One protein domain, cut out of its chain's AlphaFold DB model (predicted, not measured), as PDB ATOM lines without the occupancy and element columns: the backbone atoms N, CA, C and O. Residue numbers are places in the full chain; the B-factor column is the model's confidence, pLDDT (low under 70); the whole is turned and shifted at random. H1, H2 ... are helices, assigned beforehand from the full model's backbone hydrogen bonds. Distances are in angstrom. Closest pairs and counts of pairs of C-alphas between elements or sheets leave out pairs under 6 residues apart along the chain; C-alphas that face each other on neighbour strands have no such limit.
ATOM      1  N   LEU A  15     -34.068 -41.993  -4.853       84.19
ATOM      2  CA  LEU A  15     -33.232 -43.002  -4.235       84.19
ATOM      3  C   LEU A  15     -31.725 -42.690  -4.286       84.19
ATOM      4  O   LEU A  15     -31.075 -42.726  -3.254       84.19
ATOM      5  N   GLU A  16     -31.155 -42.423  -5.462       86.69
ATOM      6  CA  GLU A  16     -29.732 -42.090  -5.615       86.69
ATOM      7  C   GLU A  16     -29.378 -40.820  -4.837       86.69
ATOM      8  O   GLU A  16     -28.385 -40.806  -4.116       86.69
ATOM      9  N   LEU A  17     -30.230 -39.790  -4.897       88.62
ATOM     10  CA  LEU A  17     -30.046 -38.573  -4.100       88.62
ATOM     11  C   LEU A  17     -30.076 -38.861  -2.594       88.62
ATOM     12  O   LEU A  17     -29.227 -38.358  -1.864       88.62
ATOM     13  N   ASP A  18     -31.015 -39.685  -2.131       90.69
ATOM     14  CA  ASP A  18     -31.137 -40.057  -0.719       90.69
ATOM     15  C   ASP A  18     -29.938 -40.892  -0.234       90.69
ATOM     16  O   ASP A  18     -29.392 -40.653   0.847       90.69
ATOM     17  N   VAL A  19     -29.455 -41.825  -1.059       92.69
ATOM     18  CA  VAL A  19     -28.245 -42.614  -0.778       92.69
ATOM     19  C   VAL A  19     -27.012 -41.714  -0.696       92.69
ATOM     20  O   VAL A  19     -26.242 -41.823   0.259       92.69
ATOM     21  N   LEU A  20     -26.834 -40.797  -1.651       91.75
ATOM     22  CA  LEU A  20     -25.710 -39.859  -1.650       91.75
ATOM     23  C   LEU A  20     -25.783 -38.882  -0.472       91.75
ATOM     24  O   LEU A  20     -24.760 -38.604   0.150       91.75
ATOM     25  N   ALA A  21     -26.978 -38.412  -0.107       93.25
ATOM     26  CA  ALA A  21     -27.176 -37.583   1.080       93.25
ATOM     27  C   ALA A  21     -26.769 -38.329   2.362       93.25
ATOM     28  O   ALA A  21     -26.063 -37.770   3.204       93.25
ATOM     29  N   ASN A  22     -27.133 -39.610   2.483       94.62
ATOM     30  CA  ASN A  22     -26.696 -40.465   3.590       94.62
ATOM     31  C   ASN A  22     -25.172 -40.667   3.599       94.62
ATOM     32  O   ASN A  22     -24.555 -40.614   4.662       94.62
ATOM     33  N   LEU A  23     -24.551 -40.865   2.432       94.12
ATOM     34  CA  LEU A  23     -23.099 -41.005   2.324       94.12
ATOM     35  C   LEU A  23     -22.375 -39.735   2.796       94.12
ATOM     36  O   LEU A  23     -21.454 -39.812   3.608       94.12
ATOM     37  N   ILE A  24     -22.834 -38.567   2.338       94.25
ATOM     38  CA  ILE A  24     -22.301 -37.262   2.748       94.25
ATOM     39  C   ILE A  24     -22.451 -37.073   4.255       94.25
ATOM     40  O   ILE A  24     -21.487 -36.689   4.917       94.25
ATOM     41  N   LEU A  25     -23.626 -37.376   4.816       95.19
ATOM     42  CA  LEU A  25     -23.851 -37.279   6.256       95.19
ATOM     43  C   LEU A  25     -22.823 -38.110   7.031       95.19
ATOM     44  O   LEU A  25     -22.240 -37.611   7.989       95.19
ATOM     45  N   ARG A  26     -22.530 -39.333   6.582       93.75
ATOM     46  CA  ARG A  26     -21.541 -40.197   7.241       93.75
ATOM     47  C   ARG A  26     -20.104 -39.716   7.113       93.75
ATOM     48  O   ARG A  26     -19.321 -39.928   8.038       93.75
ATOM     49  N   TYR A  27     -19.753 -39.059   6.010       94.06
ATOM     50  CA  TYR A  27     -18.471 -38.365   5.906       94.06
ATOM     51  C   TYR A  27     -18.383 -37.212   6.911       94.06
ATOM     52  O   TYR A  27     -17.376 -37.078   7.606       94.06
ATOM     53  N   LEU A  28     -19.448 -36.413   7.040       95.12
ATOM     54  CA  LEU A  28     -19.504 -35.287   7.978       95.12
ATOM     55  C   LEU A  28     -19.457 -35.745   9.442       95.12
ATOM     56  O   LEU A  28     -18.767 -35.124  10.253       95.12
ATOM     57  N   THR A  29     -20.129 -36.850   9.783       95.38
ATOM     58  CA  THR A  29     -20.098 -37.441  11.132       95.38
ATOM     59  C   THR A  29     -18.861 -38.304  11.394       95.38
ATOM     60  O   THR A  29     -18.689 -38.795  12.508       95.38
ATOM     61  N   ARG A  30     -17.967 -38.461  10.402       91.88
ATOM     62  CA  ARG A  30     -16.748 -39.293  10.457       91.88
ATOM     63  C   ARG A  30     -17.009 -40.774  10.746       91.88
ATOM     64  O   ARG A  30     -16.119 -41.492  11.193       91.88
ATOM     65  N   GLU A  31     -18.216 -41.253  10.467       93.69
ATOM     66  CA  GLU A  31     -18.537 -42.683  10.521       93.69
ATOM     67  C   GLU A  31     -17.935 -43.464   9.350       93.69
ATOM     68  O   GLU A  31     -17.784 -44.690   9.423       93.69
ATOM     69  N   VAL A  32     -17.631 -42.752   8.264       89.88
ATOM     70  CA  VAL A  32     -16.909 -43.233   7.090       89.88
ATOM     71  C   VAL A  32     -15.801 -42.225   6.793       89.88
ATOM     72  O   VAL A  32     -16.017 -41.015   6.856       89.88
ATOM     73  N   ASN A  33     -14.603 -42.717   6.486       91.31
ATOM     74  CA  ASN A  33     -13.487 -41.853   6.116       91.31
ATOM     75  C   ASN A  33     -13.701 -41.295   4.711       91.31
ATOM     76  O   ASN A  33     -14.005 -42.051   3.790       91.31
ATOM     77  N   ILE A  34     -13.482 -39.991   4.550       91.38
ATOM     78  CA  ILE A  34     -13.441 -39.367   3.227       91.38
ATOM     79  C   ILE A  34     -12.243 -39.961   2.473       91.38
ATOM     80  O   ILE A  34     -11.124 -39.887   2.993       91.38
ATOM     81  N   PRO A  35     -12.443 -40.555   1.282       91.19
ATOM     82  CA  PRO A  35     -11.344 -41.106   0.505       91.19
ATOM     83  C   PRO A  35     -10.343 -40.017   0.119       91.19
ATOM     84  O   PRO A  35     -10.708 -38.875  -0.169       91.19
ATOM     85  N   THR A  36      -9.067 -40.378   0.067       95.56
ATOM     86  CA  THR A  36      -8.035 -39.492  -0.475       95.56
ATOM     87  C   THR A  36      -8.253 -39.263  -1.970       95.56
ATOM     88  O   THR A  36      -8.854 -40.085  -2.664       95.56
ATOM     89  N   GLU A  37      -7.695 -38.181  -2.510       96.12
ATOM     90  CA  GLU A  37      -7.744 -37.894  -3.950       96.12
ATOM     91  C   GLU A  37      -7.256 -39.080  -4.797       96.12
ATOM     92  O   GLU A  37      -7.904 -39.473  -5.764       96.12
ATOM     93  N   LYS A  38      -6.160 -39.725  -4.380       97.50
ATOM     94  CA  LYS A  38      -5.608 -40.904  -5.058       97.50
ATOM     95  C   LYS A  38      -6.584 -42.086  -5.068       97.50
ATOM     96  O   LYS A  38      -6.670 -42.802  -6.065       97.50
ATOM     97  N   GLU A  39      -7.299 -42.313  -3.969       95.44
ATOM     98  CA  GLU A  39      -8.311 -43.371  -3.876       95.44
ATOM     99  C   GLU A  39      -9.538 -43.049  -4.732       95.44
ATOM    100  O   GLU A  39     -10.021 -43.931  -5.445       95.44
ATOM    101  N   MET A  40      -9.988 -41.790  -4.728       93.00
ATOM    102  CA  MET A  40     -11.085 -41.330  -5.584       93.00
ATOM    103  C   MET A  40     -10.740 -41.484  -7.062       93.00
ATOM    104  O   MET A  40     -11.512 -42.091  -7.796       93.00
ATOM    105  N   LEU A  41      -9.562 -41.022  -7.496       96.12
ATOM    106  CA  LEU A  41      -9.105 -41.161  -8.882       96.12
ATOM    107  C   LEU A  41      -9.082 -42.627  -9.319       96.12
ATOM    108  O   LEU A  41      -9.626 -42.969 -10.366       96.12
ATOM    109  N   LYS A  42      -8.525 -43.512  -8.485       96.12
ATOM    110  CA  LYS A  42      -8.492 -44.954  -8.761       96.12
ATOM    111  C   LYS A  42      -9.899 -45.557  -8.867       96.12
ATOM    112  O   LYS A  42     -10.136 -46.406  -9.725       96.12
ATOM    113  N   SER A  43     -10.819 -45.151  -7.993       91.25
ATOM    114  CA  SER A  43     -12.209 -45.622  -8.009       91.25
ATOM    115  C   SER A  43     -12.959 -45.129  -9.251       91.25
ATOM    116  O   SER A  43     -13.582 -45.926  -9.954       91.25
ATOM    117  N   ASN A  44     -12.827 -43.838  -9.566       92.88
ATOM    118  CA  ASN A  44     -13.466 -43.194 -10.709       92.88
ATOM    119  C   ASN A  44     -12.968 -43.778 -12.029       92.88
ATOM    120  O   ASN A  44     -13.781 -44.099 -12.890       92.88
ATOM    121  N   GLN A  45     -11.656 -43.993 -12.169       95.69
ATOM    122  CA  GLN A  45     -11.087 -44.625 -13.357       95.69
ATOM    123  C   GLN A  45     -11.662 -46.029 -13.566       95.69
ATOM    124  O   GLN A  45     -12.136 -46.350 -14.652       95.69
ATOM    125  N   LYS A  46     -11.699 -46.849 -12.510       94.50
ATOM    126  CA  LYS A  46     -12.270 -48.199 -12.584       94.50
ATOM    127  C   LYS A  46     -13.754 -48.185 -12.965       94.50
ATOM    128  O   LYS A  46     -14.210 -49.082 -13.671       94.50
ATOM    129  N   GLN A  47     -14.521 -47.212 -12.470       93.19
ATOM    130  CA  GLN A  47     -15.923 -47.057 -12.853       93.19
ATOM    131  C   GLN A  47     -16.048 -46.659 -14.325       93.19
ATOM    132  O   GLN A  47     -16.802 -47.305 -15.043       93.19
ATOM    133  N   LEU A  48     -15.284 -45.660 -14.774       94.69
ATOM    134  CA  LEU A  48     -15.298 -45.178 -16.154       94.69
ATOM    135  C   LEU A  48     -14.936 -46.289 -17.148       94.69
ATOM    136  O   LEU A  48     -15.635 -46.493 -18.137       94.69
ATOM    137  N   GLU A  49     -13.890 -47.065 -16.849       95.62
ATOM    138  CA  GLU A  49     -13.488 -48.228 -17.649       95.62
ATOM    139  C   GLU A  49     -14.621 -49.255 -17.772       95.62
ATOM    140  O   GLU A  49     -14.812 -49.835 -18.842       95.62
ATOM    141  N   ALA A  50     -15.391 -49.465 -16.699       94.25
ATOM    142  CA  ALA A  50     -16.528 -50.377 -16.697       94.25
ATOM    143  C   ALA A  50     -17.751 -49.798 -17.435       94.25
ATOM    144  O   ALA A  50     -18.416 -50.540 -18.154       94.25
ATOM    145  N   GLU A  51     -18.023 -48.495 -17.314       93.25
ATOM    146  CA  GLU A  51     -19.078 -47.794 -18.065       93.25
ATOM    147  C   GLU A  51     -18.819 -47.857 -19.574       93.25
ATOM    148  O   GLU A  51     -19.735 -48.129 -20.348       93.25
ATOM    149  N   MET A  52     -17.558 -47.725 -19.994       95.81
ATOM    150  CA  MET A  52     -17.156 -47.881 -21.394       95.81
ATOM    151  C   MET A  52     -17.418 -49.284 -21.967       95.81
ATOM    152  O   MET A  52     -17.470 -49.432 -23.186       95.81
ATOM    153  N   GLN A  53     -17.596 -50.315 -21.133       95.88
ATOM    154  CA  GLN A  53     -17.974 -51.655 -21.605       95.88
ATOM    155  C   GLN A  53     -19.483 -51.809 -21.833       95.88
ATOM    156  O   GLN A  53     -19.920 -52.844 -22.336       95.88
ATOM    157  N   ILE A  54     -20.292 -50.812 -21.465       95.31
ATOM    158  CA  ILE A  54     -21.746 -50.836 -21.617       95.31
ATOM    159  C   ILE A  54     -22.133 -49.925 -22.791       95.31
ATOM    160  O   ILE A  54     -22.002 -48.710 -22.659       95.31
ATOM    161  N   PRO A  55     -22.652 -50.450 -23.919       94.75
ATOM    162  CA  PRO A  55     -22.887 -49.663 -25.139       94.75
ATOM    163  C   PRO A  55     -23.664 -48.353 -24.937       94.75
ATOM    164  O   PRO A  55     -23.223 -47.296 -25.387       94.75
ATOM    165  N   TRP A  56     -24.776 -48.399 -24.196       91.88
ATOM    166  CA  TRP A  56     -25.602 -47.217 -23.918       91.88
ATOM    167  C   TRP A  56     -24.997 -46.223 -22.930       91.88
ATOM    168  O   TRP A  56     -25.446 -45.085 -22.876       91.88
ATOM    169  N   LEU A  57     -23.997 -46.622 -22.142       92.50
ATOM    170  CA  LEU A  57     -23.249 -45.676 -21.309       92.50
ATOM    171  C   LEU A  57     -22.051 -45.129 -22.083       92.50
ATOM    172  O   LEU A  57     -21.784 -43.936 -22.045       92.50
ATOM    173  N   ARG A  58     -21.373 -45.969 -22.872       95.75
ATOM    174  CA  ARG A  58     -20.255 -45.555 -23.720       95.75
ATOM    175  C   ARG A  58     -20.640 -44.433 -24.679       95.75
ATOM    176  O   ARG A  58     -19.836 -43.527 -24.868       95.75
ATOM    177  N   ILE A  59     -21.852 -44.449 -25.235       93.19
ATOM    178  CA  ILE A  59     -22.326 -43.404 -26.156       93.19
ATOM    179  C   ILE A  59     -22.288 -41.986 -25.550       93.19
ATOM    180  O   ILE A  59     -22.169 -41.008 -26.283       93.19
ATOM    181  N   THR A  60     -22.359 -41.846 -24.221       88.94
ATOM    182  CA  THR A  60     -22.281 -40.538 -23.546       88.94
ATOM    183  C   THR A  60     -20.852 -40.139 -23.167       88.94
ATOM    184  O   THR A  60     -20.617 -38.982 -22.823       88.94
ATOM    185  N   ILE A  61     -19.900 -41.074 -23.251       93.19
ATOM    186  CA  ILE A  61     -18.499 -40.914 -22.833       93.19
ATOM    187  C   ILE A  61     -17.572 -40.773 -24.050       93.19
ATOM    188  O   ILE A  61     -16.680 -39.927 -24.066       93.19
ATOM    189  N   ASP A  62     -17.773 -41.606 -25.070       96.44
ATOM    190  CA  ASP A  62     -16.911 -41.745 -26.244       96.44
ATOM    191  C   ASP A  62     -17.589 -41.130 -27.474       96.44
ATOM    192  O   ASP A  62     -18.518 -41.700 -28.052       96.44
ATOM    193  N   ARG A  63     -17.108 -39.947 -27.881       95.94
ATOM    194  CA  ARG A  63     -17.648 -39.209 -29.033       95.94
ATOM    195  C   ARG A  63     -17.556 -40.014 -30.331       95.94
ATOM    196  O   ARG A  63     -18.525 -40.021 -31.077       95.94
ATOM    197  N   ALA A  64     -16.436 -40.687 -30.588       97.06
ATOM    198  CA  ALA A  64     -16.260 -41.442 -31.829       97.06
ATOM    199  C   ALA A  64     -17.217 -42.640 -31.881       97.06
ATOM    200  O   ALA A  64     -17.774 -42.957 -32.929       97.06
ATOM    201  N   TYR A  65     -17.457 -43.279 -30.732       96.00
ATOM    202  CA  TYR A  65     -18.478 -44.320 -30.627       96.00
ATOM    203  C   TYR A  65     -19.884 -43.770 -30.891       96.00
ATOM    204  O   TYR A  65     -20.670 -44.419 -31.573       96.00
ATOM    205  N   ARG A  66     -20.204 -42.578 -30.374       94.12
ATOM    206  CA  ARG A  66     -21.484 -41.919 -30.648       94.12
ATOM    207  C   ARG A  66     -21.673 -41.604 -32.127       94.12
ATOM    208  O   ARG A  66     -22.713 -41.952 -32.662       94.12
ATOM    209  N   GLU A  67     -20.674 -41.019 -32.776       96.12
ATOM    210  CA  GLU A  67     -20.718 -40.725 -34.215       96.12
ATOM    211  C   GLU A  67     -20.957 -42.009 -35.029       96.12
ATOM    212  O   GLU A  67     -21.849 -42.050 -35.867       96.12
ATOM    213  N   ALA A  68     -20.268 -43.104 -34.691       95.06
ATOM    214  CA  ALA A  68     -20.479 -44.397 -35.344       95.06
ATOM    215  C   ALA A  68     -21.887 -44.989 -35.123       95.06
ATOM    216  O   ALA A  68     -22.371 -45.745 -35.963       95.06
ATOM    217  N   MET A  69     -22.532 -44.688 -33.992       92.75
ATOM    218  CA  MET A  69     -23.924 -45.072 -33.733       92.75
ATOM    219  C   MET A  69     -24.909 -44.178 -34.497       92.75
ATOM    220  O   MET A  69     -25.910 -44.683 -34.994       92.75
ATOM    221  N   ASP A  70     -24.624 -42.879 -34.609       91.19
ATOM    222  CA  ASP A  70     -25.450 -41.913 -35.342       91.19
ATOM    223  C   ASP A  70     -25.413 -42.173 -36.868       91.19
ATOM    224  O   ASP A  70     -26.395 -41.912 -37.562       91.19
ATOM    225  N   ASP A  71     -24.321 -42.752 -37.382       95.25
ATOM    226  CA  ASP A  71     -24.149 -43.147 -38.790       95.25
ATOM    227  C   ASP A  71     -24.905 -44.435 -39.183       95.25
ATOM    228  O   ASP A  71     -24.874 -44.861 -40.346       95.25
ATOM    229  N   LEU A  72     -25.571 -45.101 -38.233       92.50
ATOM    230  CA  LEU A  72     -26.347 -46.305 -38.523       92.50
ATOM    231  C   LEU A  72     -27.527 -45.986 -39.463       92.50
ATOM    232  O   LEU A  72     -28.141 -44.921 -39.377       92.50
ATOM    233  N   PRO A  73     -27.880 -46.908 -40.380       91.88
ATOM    234  CA  PRO A  73     -28.970 -46.672 -41.318       91.88
ATOM    235  C   PRO A  73     -30.302 -46.527 -40.576       91.88
ATOM    236  O   PRO A  73     -30.569 -47.253 -39.622       91.88
ATOM    237  N   GLY A  74     -31.174 -45.639 -41.058       89.38
ATOM    238  CA  GLY A  74     -32.498 -45.456 -40.461       89.38
ATOM    239  C   GLY A  74     -33.313 -46.754 -40.431       89.38
ATOM    240  O   GLY A  74     -33.318 -47.519 -41.400       89.38
ATOM    241  N   GLY A  75     -34.011 -46.998 -39.318       85.56
ATOM    242  CA  GLY A  75     -34.732 -48.254 -39.093       85.56
ATOM    243  C   GLY A  75     -33.822 -49.386 -38.612       85.56
ATOM    244  O   GLY A  75     -34.215 -50.556 -38.647       85.56
ATOM    245  N   HIS A  76     -32.608 -49.053 -38.169       92.06
ATOM    246  CA  HIS A  76     -31.755 -49.986 -37.457       92.06
ATOM    247  C   HIS A  76     -32.464 -50.456 -36.179       92.06
ATOM    248  O   HIS A  76     -33.294 -49.764 -35.596       92.06
ATOM    249  N   TRP A  77     -32.144 -51.665 -35.719       92.44
ATOM    250  CA  TRP A  77     -32.828 -52.258 -34.568       92.44
ATOM    251  C   TRP A  77     -32.684 -51.436 -33.285       92.44
ATOM    252  O   TRP A  77     -33.556 -51.527 -32.426       92.44
ATOM    253  N   SER A  78     -31.630 -50.615 -33.182       89.00
ATOM    254  CA  SER A  78     -31.423 -49.646 -32.096       89.00
ATOM    255  C   SER A  78     -32.575 -48.658 -31.941       89.00
ATOM    256  O   SER A  78     -32.799 -48.166 -30.842       89.00
ATOM    257  N   ASP A  79     -33.309 -48.397 -33.021       84.69
ATOM    258  CA  ASP A  79     -34.412 -47.434 -33.057       84.69
ATOM    259  C   ASP A  79     -35.724 -48.059 -32.551       84.69
ATOM    260  O   ASP A  79     -36.730 -47.370 -32.375       84.69
ATOM    261  N   ASN A  80     -35.737 -49.378 -32.325       86.00
ATOM    262  CA  ASN A  80     -36.892 -50.122 -31.850       86.00
ATOM    263  C   ASN A  80     -36.693 -50.581 -30.398       86.00
ATOM    264  O   ASN A  80     -36.031 -51.582 -30.126       86.00
ATOM    265  N   GLU A  81     -37.358 -49.902 -29.465       81.31
ATOM    266  CA  GLU A  81     -37.341 -50.207 -28.020       81.31
ATOM    267  C   GLU A  81     -37.864 -51.613 -27.660       81.31
ATOM    268  O   GLU A  81     -37.620 -52.117 -26.557       81.31
ATOM    269  N   ASN A  82     -38.579 -52.263 -28.586       84.12
ATOM    270  CA  ASN A  82     -39.088 -53.625 -28.426       84.12
ATOM    271  C   ASN A  82     -38.177 -54.696 -29.035       84.12
ATOM    272  O   ASN A  82     -38.423 -55.879 -28.806       84.12
ATOM    273  N   ASP A  83     -37.145 -54.322 -29.799       91.00
ATOM    274  CA  ASP A  83     -36.182 -55.295 -30.316       91.00
ATOM    275  C   ASP A  83     -35.429 -55.947 -29.149       91.00
ATOM    276  O   ASP A  83     -34.925 -55.264 -28.254       91.00
ATOM    277  N   GLU A  84     -35.331 -57.276 -29.147       92.56
ATOM    278  CA  GLU A  84     -34.713 -58.032 -28.052       92.56
ATOM    279  C   GLU A  84     -33.285 -57.561 -27.736       92.56
ATOM    280  O   GLU A  84     -32.875 -57.558 -26.573       92.56
ATOM    281  N   ARG A  85     -32.534 -57.092 -28.741       93.75
ATOM    282  CA  ARG A  85     -31.180 -56.555 -28.545       93.75
ATOM    283  C   ARG A  85     -31.213 -55.245 -27.767       93.75
ATOM    284  O   ARG A  85     -30.466 -55.110 -26.796       93.75
ATOM    285  N   CYS A  86     -32.110 -54.323 -28.121       90.50
ATOM    286  CA  CYS A  86     -32.328 -53.083 -27.368       90.50
ATOM    287  C   CYS A  86     -32.712 -53.375 -25.927       90.50
ATOM    288  O   CYS A  86     -32.137 -52.810 -25.000       90.50
ATOM    289  N   VAL A  87     -33.621 -54.326 -25.725       89.62
ATOM    290  CA  VAL A  87     -34.062 -54.757 -24.399       89.62
ATOM    291  C   VAL A  87     -32.899 -55.262 -23.549       89.62
ATOM    292  O   VAL A  87     -32.775 -54.881 -22.380       89.62
ATOM    293  N   VAL A  88     -32.039 -56.107 -24.120       94.06
ATOM    294  CA  VAL A  88     -30.861 -56.642 -23.430       94.06
ATOM    295  C   VAL A  88     -29.886 -55.524 -23.072       94.06
ATOM    296  O   VAL A  88     -29.426 -55.467 -21.929       94.06
ATOM    297  N   LEU A  89     -29.602 -54.610 -24.001       93.62
ATOM    298  CA  LEU A  89     -28.692 -53.489 -23.764       93.62
ATOM    299  C   LEU A  89     -29.257 -52.488 -22.741       93.62
ATOM    300  O   LEU A  89     -28.537 -52.065 -21.834       93.62
ATOM    301  N   ASN A  90     -30.555 -52.182 -22.804       91.25
ATOM    302  CA  ASN A  90     -31.260 -51.342 -21.831       91.25
ATOM    303  C   ASN A  90     -31.199 -51.960 -20.432       91.25
ATOM    304  O   ASN A  90     -30.863 -51.284 -19.458       91.25
ATOM    305  N   ARG A  91     -31.444 -53.273 -20.324       93.69
ATOM    306  CA  ARG A  91     -31.304 -53.999 -19.055       93.69
ATOM    307  C   ARG A  91     -29.864 -53.981 -18.555       93.69
ATOM    308  O   ARG A  91     -29.648 -53.842 -17.354       93.69
ATOM    309  N   MET A  92     -28.882 -54.116 -19.440       95.19
ATOM    310  CA  MET A  92     -27.466 -54.076 -19.077       95.19
ATOM    311  C   MET A  92     -27.084 -52.724 -18.459       95.19
ATOM    312  O   MET A  92     -26.510 -52.695 -17.369       95.19
ATOM    313  N   ALA A  93     -27.481 -51.620 -19.098       93.62
ATOM    314  CA  ALA A  93     -27.276 -50.270 -18.579       93.62
ATOM    315  C   ALA A  93     -28.007 -50.047 -17.247       93.62
ATOM    316  O   ALA A  93     -27.394 -49.605 -16.276       93.62
ATOM    317  N   ALA A  94     -29.280 -50.442 -17.154       92.69
ATOM    318  CA  ALA A  94     -30.053 -50.334 -15.918       92.69
ATOM    319  C   ALA A  94     -29.397 -51.100 -14.759       92.69
ATOM    320  O   ALA A  94     -29.240 -50.555 -13.667       92.69
ATOM    321  N   LYS A  95     -28.948 -52.344 -14.983       95.12
ATOM    322  CA  LYS A  95     -28.262 -53.130 -13.946       95.12
ATOM    323  C   LYS A  95     -26.956 -52.481 -13.506       95.12
ATOM    324  O   LYS A  95     -26.663 -52.496 -12.314       95.12
ATOM    325  N   PHE A  96     -26.193 -51.904 -14.434       94.75
ATOM    326  CA  PHE A  96     -24.970 -51.185 -14.091       94.75
ATOM    327  C   PHE A  96     -25.257 -49.974 -13.190       94.75
ATOM    328  O   PHE A  96     -24.608 -49.808 -12.158       94.75
ATOM    329  N   LEU A  97     -26.272 -49.174 -13.527       91.81
ATOM    330  CA  LEU A  97     -26.678 -48.022 -12.717       91.81
ATOM    331  C   LEU A  97     -27.116 -48.442 -11.307       91.81
ATOM    332  O   LEU A  97     -26.693 -47.836 -10.324       91.81
ATOM    333  N   VAL A  98     -27.897 -49.521 -11.176       93.94
ATOM    334  CA  VAL A  98     -28.305 -50.022  -9.852       93.94
ATOM    335  C   VAL A  98     -27.120 -50.607  -9.078       93.94
ATOM    336  O   VAL A  98     -27.030 -50.391  -7.875       93.94
ATOM    337  N   ASN A  99     -26.181 -51.290  -9.738       94.81
ATOM    338  CA  ASN A  99     -24.948 -51.783  -9.111       94.81
ATOM    339  C   ASN A  99     -24.123 -50.630  -8.513       94.81
ATOM    340  O   ASN A  99     -23.590 -50.761  -7.410       94.81
ATOM    341  N   ARG A 100     -24.050 -49.491  -9.219       93.12
ATOM    342  CA  ARG A 100     -23.393 -48.272  -8.728       93.12
ATOM    343  C   ARG A 100     -24.076 -47.745  -7.467       93.12
ATOM    344  O   ARG A 100     -23.410 -47.563  -6.453       93.12
ATOM    345  N   ILE A 101     -25.402 -47.604  -7.496       92.94
ATOM    346  CA  ILE A 101     -26.179 -47.191  -6.317       92.94
ATOM    347  C   ILE A 101     -25.987 -48.190  -5.168       92.94
ATOM    348  O   ILE A 101     -25.831 -47.782  -4.025       92.94
ATOM    349  N   ALA A 102     -25.954 -49.495  -5.444       94.69
ATOM    350  CA  ALA A 102     -25.770 -50.528  -4.429       94.69
ATOM    351  C   ALA A 102     -24.385 -50.465  -3.758       94.69
ATOM    352  O   ALA A 102     -24.274 -50.673  -2.549       94.69
ATOM    353  N   ARG A 103     -23.330 -50.135  -4.518       93.44
ATOM    354  CA  ARG A 103     -22.012 -49.809  -3.953       93.44
ATOM    355  C   ARG A 103     -22.128 -48.625  -2.993       93.44
ATOM    356  O   ARG A 103     -21.721 -48.753  -1.843       93.44
ATOM    357  N   ASP A 104     -22.731 -47.528  -3.440       92.19
ATOM    358  CA  ASP A 104     -22.831 -46.304  -2.638       92.19
ATOM    359  C   ASP A 104     -23.707 -46.520  -1.393       92.19
ATOM    360  O   ASP A 104     -23.372 -46.049  -0.311       92.19
ATOM    361  N   MET A 105     -24.767 -47.329  -1.494       93.94
ATOM    362  CA  MET A 105     -25.572 -47.788  -0.358       93.94
ATOM    363  C   MET A 105     -24.732 -48.530   0.675       93.94
ATOM    364  O   MET A 105     -24.893 -48.314   1.875       93.94
ATOM    365  N   LYS A 106     -23.842 -49.420   0.228       93.44
ATOM    366  CA  LYS A 106     -22.975 -50.187   1.121       93.44
ATOM    367  C   LYS A 106     -21.986 -49.278   1.843       93.44
ATOM    368  O   LYS A 106     -21.846 -49.393   3.062       93.44
ATOM    369  N   ASP A 107     -21.356 -48.364   1.114       90.56
ATOM    370  CA  ASP A 107     -20.420 -47.387   1.677       90.56
ATOM    371  C   ASP A 107     -21.143 -46.449   2.658       90.56
ATOM    372  O   ASP A 107     -20.655 -46.181   3.756       90.56
ATOM    373  N   ALA A 108     -22.378 -46.064   2.331       91.62
ATOM    374  CA  ALA A 108     -23.265 -45.272   3.174       91.62
ATOM    375  C   ALA A 108     -23.979 -46.081   4.270       91.62
ATOM    376  O   ALA A 108     -24.881 -45.535   4.905       91.62
ATOM    377  N   LYS A 109     -23.662 -47.372   4.475       91.12
ATOM    378  CA  LYS A 109     -24.379 -48.296   5.385       91.12
ATOM    379  C   LYS A 109     -25.906 -48.070   5.364       91.12
ATOM    380  O   LYS A 109     -26.547 -47.938   6.409       91.12
ATOM    381  N   TYR A 110     -26.462 -47.914   4.167       93.31
ATOM    382  CA  TYR A 110     -27.861 -47.589   3.931       93.31
ATOM    383  C   TYR A 110     -28.747 -48.753   4.420       93.31
ATOM    384  O   TYR A 110     -28.337 -49.912   4.314       93.31
ATOM    385  N   PRO A 111     -29.949 -48.498   4.971       91.25
ATOM    386  CA  PRO A 111     -30.778 -49.541   5.591       91.25
ATOM    387  C   PRO A 111     -31.326 -50.582   4.602       91.25
ATOM    388  O   PRO A 111     -31.858 -51.611   5.015       91.25
ATOM    389  N   VAL A 112     -31.203 -50.331   3.298       91.69
ATOM    390  CA  VAL A 112     -31.668 -51.212   2.224       91.69
ATOM    391  C   VAL A 112     -30.473 -51.726   1.426       91.69
ATOM    392  O   VAL A 112     -29.527 -50.986   1.168       91.69
ATOM    393  N   ASN A 113     -30.526 -52.994   1.008       92.69
ATOM    394  CA  ASN A 113     -29.444 -53.653   0.280       92.69
ATOM    395  C   ASN A 113     -29.875 -54.095  -1.130       92.69
ATOM    396  O   ASN A 113     -30.622 -55.066  -1.309       92.69
ATOM    397  N   PHE A 114     -29.334 -53.423  -2.143       95.19
ATOM    398  CA  PHE A 114     -29.542 -53.766  -3.552       95.19
ATOM    399  C   PHE A 114     -28.455 -54.655  -4.156       95.19
ATOM    400  O   PHE A 114     -28.578 -55.049  -5.311       95.19
ATOM    401  N   GLY A 115     -27.459 -55.063  -3.369       95.19
ATOM    402  CA  GLY A 115     -26.338 -55.891  -3.798       95.19
ATOM    403  C   GLY A 115     -25.018 -55.130  -3.722       95.19
ATOM    404  O   GLY A 115     -24.751 -54.427  -2.751       95.19
ATOM    405  N   ASP A 116     -24.183 -55.288  -4.741       93.50
ATOM    406  CA  ASP A 116     -22.915 -54.578  -4.886       93.50
ATOM    407  C   ASP A 116     -22.606 -54.272  -6.359       93.50
ATOM    408  O   ASP A 116     -23.403 -54.551  -7.250       93.50
ATOM    409  N   MET A 117     -21.415 -53.728  -6.627       91.31
ATOM    410  CA  MET A 117     -20.994 -53.342  -7.976       91.31
ATOM    411  C   MET A 117     -20.974 -54.503  -8.994       91.31
ATOM    412  O   MET A 117     -20.994 -54.270 -10.201       91.31
ATOM    413  N   LYS A 118     -20.883 -55.758  -8.537       91.25
ATOM    414  CA  LYS A 118     -20.803 -56.951  -9.391       91.25
ATOM    415  C   LYS A 118     -22.140 -57.674  -9.493       91.25
ATOM    416  O   LYS A 118     -22.450 -58.216 -10.555       91.25
ATOM    417  N   LYS A 119     -22.903 -57.745  -8.402       94.88
ATOM    418  CA  LYS A 119     -24.117 -58.560  -8.325       94.88
ATOM    419  C   LYS A 119     -25.229 -57.859  -7.550       94.88
ATOM    420  O   LYS A 119     -25.084 -57.558  -6.369       94.88
ATOM    421  N   LEU A 120     -26.386 -57.742  -8.200       95.81
ATOM    422  CA  LEU A 120     -27.621 -57.270  -7.579       95.81
ATOM    423  C   LEU A 120     -28.265 -58.326  -6.672       95.81
ATOM    424  O   LEU A 120     -28.211 -59.532  -6.941       95.81
ATOM    425  N   SER A 121     -28.931 -57.850  -5.623       96.12
ATOM    426  CA  SER A 121     -29.907 -58.620  -4.852       96.12
ATOM    427  C   SER A 121     -31.224 -58.758  -5.632       96.12
ATOM    428  O   SER A 121     -31.397 -58.166  -6.699       96.12
ATOM    429  N   LYS A 122     -32.194 -59.513  -5.092       94.25
ATOM    430  CA  LYS A 122     -33.538 -59.614  -5.691       94.25
ATOM    431  C   LYS A 122     -34.214 -58.240  -5.806       94.25
ATOM    432  O   LYS A 122     -34.784 -57.945  -6.850       94.25
ATOM    433  N   LEU A 123     -34.104 -57.401  -4.770       91.69
ATOM    434  CA  LEU A 123     -34.640 -56.037  -4.807       91.69
ATOM    435  C   LEU A 123     -33.898 -55.171  -5.829       91.69
ATOM    436  O   LEU A 123     -34.538 -54.451  -6.587       91.69
ATOM    437  N   GLY A 124     -32.567 -55.272  -5.898       92.94
ATOM    438  CA  GLY A 124     -31.787 -54.547  -6.903       92.94
ATOM    439  C   GLY A 124     -32.195 -54.911  -8.335       92.94
ATOM    440  O   GLY A 124     -32.374 -54.032  -9.174       92.94
ATOM    441  N   ASP A 125     -32.417 -56.198  -8.620       93.88
ATOM    442  CA  ASP A 125     -32.886 -56.629  -9.943       93.88
ATOM    443  C   ASP A 125     -34.307 -56.119 -10.250       93.88
ATOM    444  O   ASP A 125     -34.567 -55.693 -11.373       93.88
ATOM    445  N   GLN A 126     -35.200 -56.053  -9.251       89.94
ATOM    446  CA  GLN A 126     -36.516 -55.416  -9.405       89.94
ATOM    447  C   GLN A 126     -36.402 -53.925  -9.756       89.94
ATOM    448  O   GLN A 126     -37.107 -53.465 -10.650       89.94
ATOM    449  N   VAL A 127     -35.488 -53.179  -9.124       90.62
ATOM    450  CA  VAL A 127     -35.231 -51.770  -9.477       90.62
ATOM    451  C   VAL A 127     -34.753 -51.647 -10.923       90.62
ATOM    452  O   VAL A 127     -35.256 -50.805 -11.664       90.62
ATOM    453  N   ALA A 128     -33.830 -52.509 -11.358       91.06
ATOM    454  CA  ALA A 128     -33.362 -52.508 -12.744       91.06
ATOM    455  C   ALA A 128     -34.510 -52.781 -13.733       91.06
ATOM    456  O   ALA A 128     -34.584 -52.136 -14.777       91.06
ATOM    457  N   ASN A 129     -35.440 -53.681 -13.389       88.88
ATOM    458  CA  ASN A 129     -36.637 -53.941 -14.196       88.88
ATOM    459  C   ASN A 129     -37.541 -52.707 -14.296       88.88
ATOM    460  O   ASN A 129     -37.996 -52.387 -15.392       88.88
ATOM    461  N   ILE A 130     -37.755 -51.989 -13.187       86.62
ATOM    462  CA  ILE A 130     -38.553 -50.753 -13.166       86.62
ATOM    463  C   ILE A 130     -37.914 -49.676 -14.050       86.62
ATOM    464  O   ILE A 130     -38.623 -49.002 -14.790       86.62
ATOM    465  N   ILE A 131     -36.583 -49.528 -14.027       86.50
ATOM    466  CA  ILE A 131     -35.873 -48.562 -14.884       86.50
ATOM    467  C   ILE A 131     -36.105 -48.872 -16.370       86.50
ATOM    468  O   ILE A 131     -36.419 -47.965 -17.141       86.50
ATOM    469  N   VAL A 132     -36.001 -50.145 -16.769       86.50
ATOM    470  CA  VAL A 132     -36.260 -50.570 -18.157       86.50
ATOM    471  C   VAL A 132     -37.726 -50.352 -18.537       86.50
ATOM    472  O   VAL A 132     -38.006 -49.816 -19.607       86.50
ATOM    473  N   ALA A 133     -38.661 -50.733 -17.662       82.75
ATOM    474  CA  ALA A 133     -40.090 -50.530 -17.885       82.75
ATOM    475  C   ALA A 133     -40.429 -49.040 -18.046       82.75
ATOM    476  O   ALA A 133     -41.171 -48.672 -18.951       82.75
ATOM    477  N   ASN A 134     -39.812 -48.170 -17.244       81.00
ATOM    478  CA  ASN A 134     -39.981 -46.724 -17.342       81.00
ATOM    479  C   ASN A 134     -39.555 -46.158 -18.698       81.00
ATOM    480  O   ASN A 134     -40.296 -45.367 -19.276       81.00
ATOM    481  N   GLY A 135     -38.408 -46.583 -19.232       78.38
ATOM    482  CA  GLY A 135     -37.989 -46.191 -20.582       78.38
ATOM    483  C   GLY A 135     -39.012 -46.608 -21.642       78.38
ATOM    484  O   GLY A 135     -39.500 -45.774 -22.404       78.38
ATOM    485  N   ARG A 136     -39.422 -47.883 -21.620       79.06
ATOM    486  CA  ARG A 136     -40.390 -48.431 -22.581       79.06
ATOM    487  C   ARG A 136     -41.744 -47.743 -22.528       79.06
ATOM    488  O   ARG A 136     -42.286 -47.380 -23.565       79.06
ATOM    489  N   CYS A 137     -42.301 -47.548 -21.338       77.31
ATOM    490  CA  CYS A 137     -43.625 -46.957 -21.219       77.31
ATOM    491  C   CYS A 137     -43.672 -45.507 -21.704       77.31
ATOM    492  O   CYS A 137     -44.706 -45.089 -22.213       77.31
ATOM    493  N   ARG A 138     -42.566 -44.759 -21.584       75.00
ATOM    494  CA  ARG A 138     -42.447 -43.416 -22.171       75.00
ATOM    495  C   ARG A 138     -42.396 -43.474 -23.696       75.00
ATOM    496  O   ARG A 138     -43.076 -42.695 -24.351       75.00
ATOM    497  N   ALA A 139     -41.656 -44.428 -24.261       74.75
ATOM    498  CA  ALA A 139     -41.596 -44.629 -25.711       74.75
ATOM    499  C   ALA A 139     -42.939 -45.085 -26.318       74.75
ATOM    500  O   ALA A 139     -43.229 -44.791 -27.475       74.75
ATOM    501  N   MET A 140     -43.769 -45.783 -25.537       73.38
ATOM    502  CA  MET A 140     -45.080 -46.300 -25.950       73.38
ATOM    503  C   MET A 140     -46.248 -45.334 -25.711       73.38
ATOM    504  O   MET A 140     -47.404 -45.736 -25.866       73.38
ATOM    505  N   LEU A 141     -45.989 -44.086 -25.309       73.12
ATOM    506  CA  LEU A 141     -47.053 -43.102 -25.128       73.12
ATOM    507  C   LEU A 141     -47.852 -42.926 -26.423       73.12
ATOM    508  O   LEU A 141     -47.300 -42.612 -27.480       73.12
TER     509      LEU A 141
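Overview. This is residues 15 to 141 of the 192 residues of the protein "Hypothetical protein" of Eucampia antarctica (UniProt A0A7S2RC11). The long helix H5 is the core: H6 crosses it, H1 packs near one end, H3 packs near the other with H4 beyond, and H2 runs alongside with few contacts. The 127 printed residues hold six named helices, H1 to H6 in order, all helix. The whole is elongated, 54 by 31 by 23 A, and only just loose, close to compact, with a radius of gyration of the C-alphas of 17.0 A.

Arrangement. Start at the hub H5, residues 84 to 107. H6, residues 122 to 139, touches it at a steep tilt of 47 degrees, C-alphas 94 and 128 closest at 5.1 A. H1, residues 15 to 28, touches H5 residues 101 to 107 alone, C-alphas 19 and 105 closest at 5.8 A. H3, residues 55 to 61, touches H5, C-alphas 56 and 93 closest at 6.4 A. H4, residues 63 to 70, touches H3 only at the corner. H2, residues 37 to 51, is close but not clearly touching H5. O i to N i+4 pairs are within hydrogen-bond range throughout, except H3's 1 of 3, beside 3 of 4 for i+3.

Along the chain. Find C-alpha 84 at (-34.713, -58.032, -28.052); H5 runs 34.7 A to C-alpha 107.

Size, cuts and confidence. The printed part has no cut; links H4 to H5 and H5 to H6 are long; no printed residue is under 70 in pLDDT.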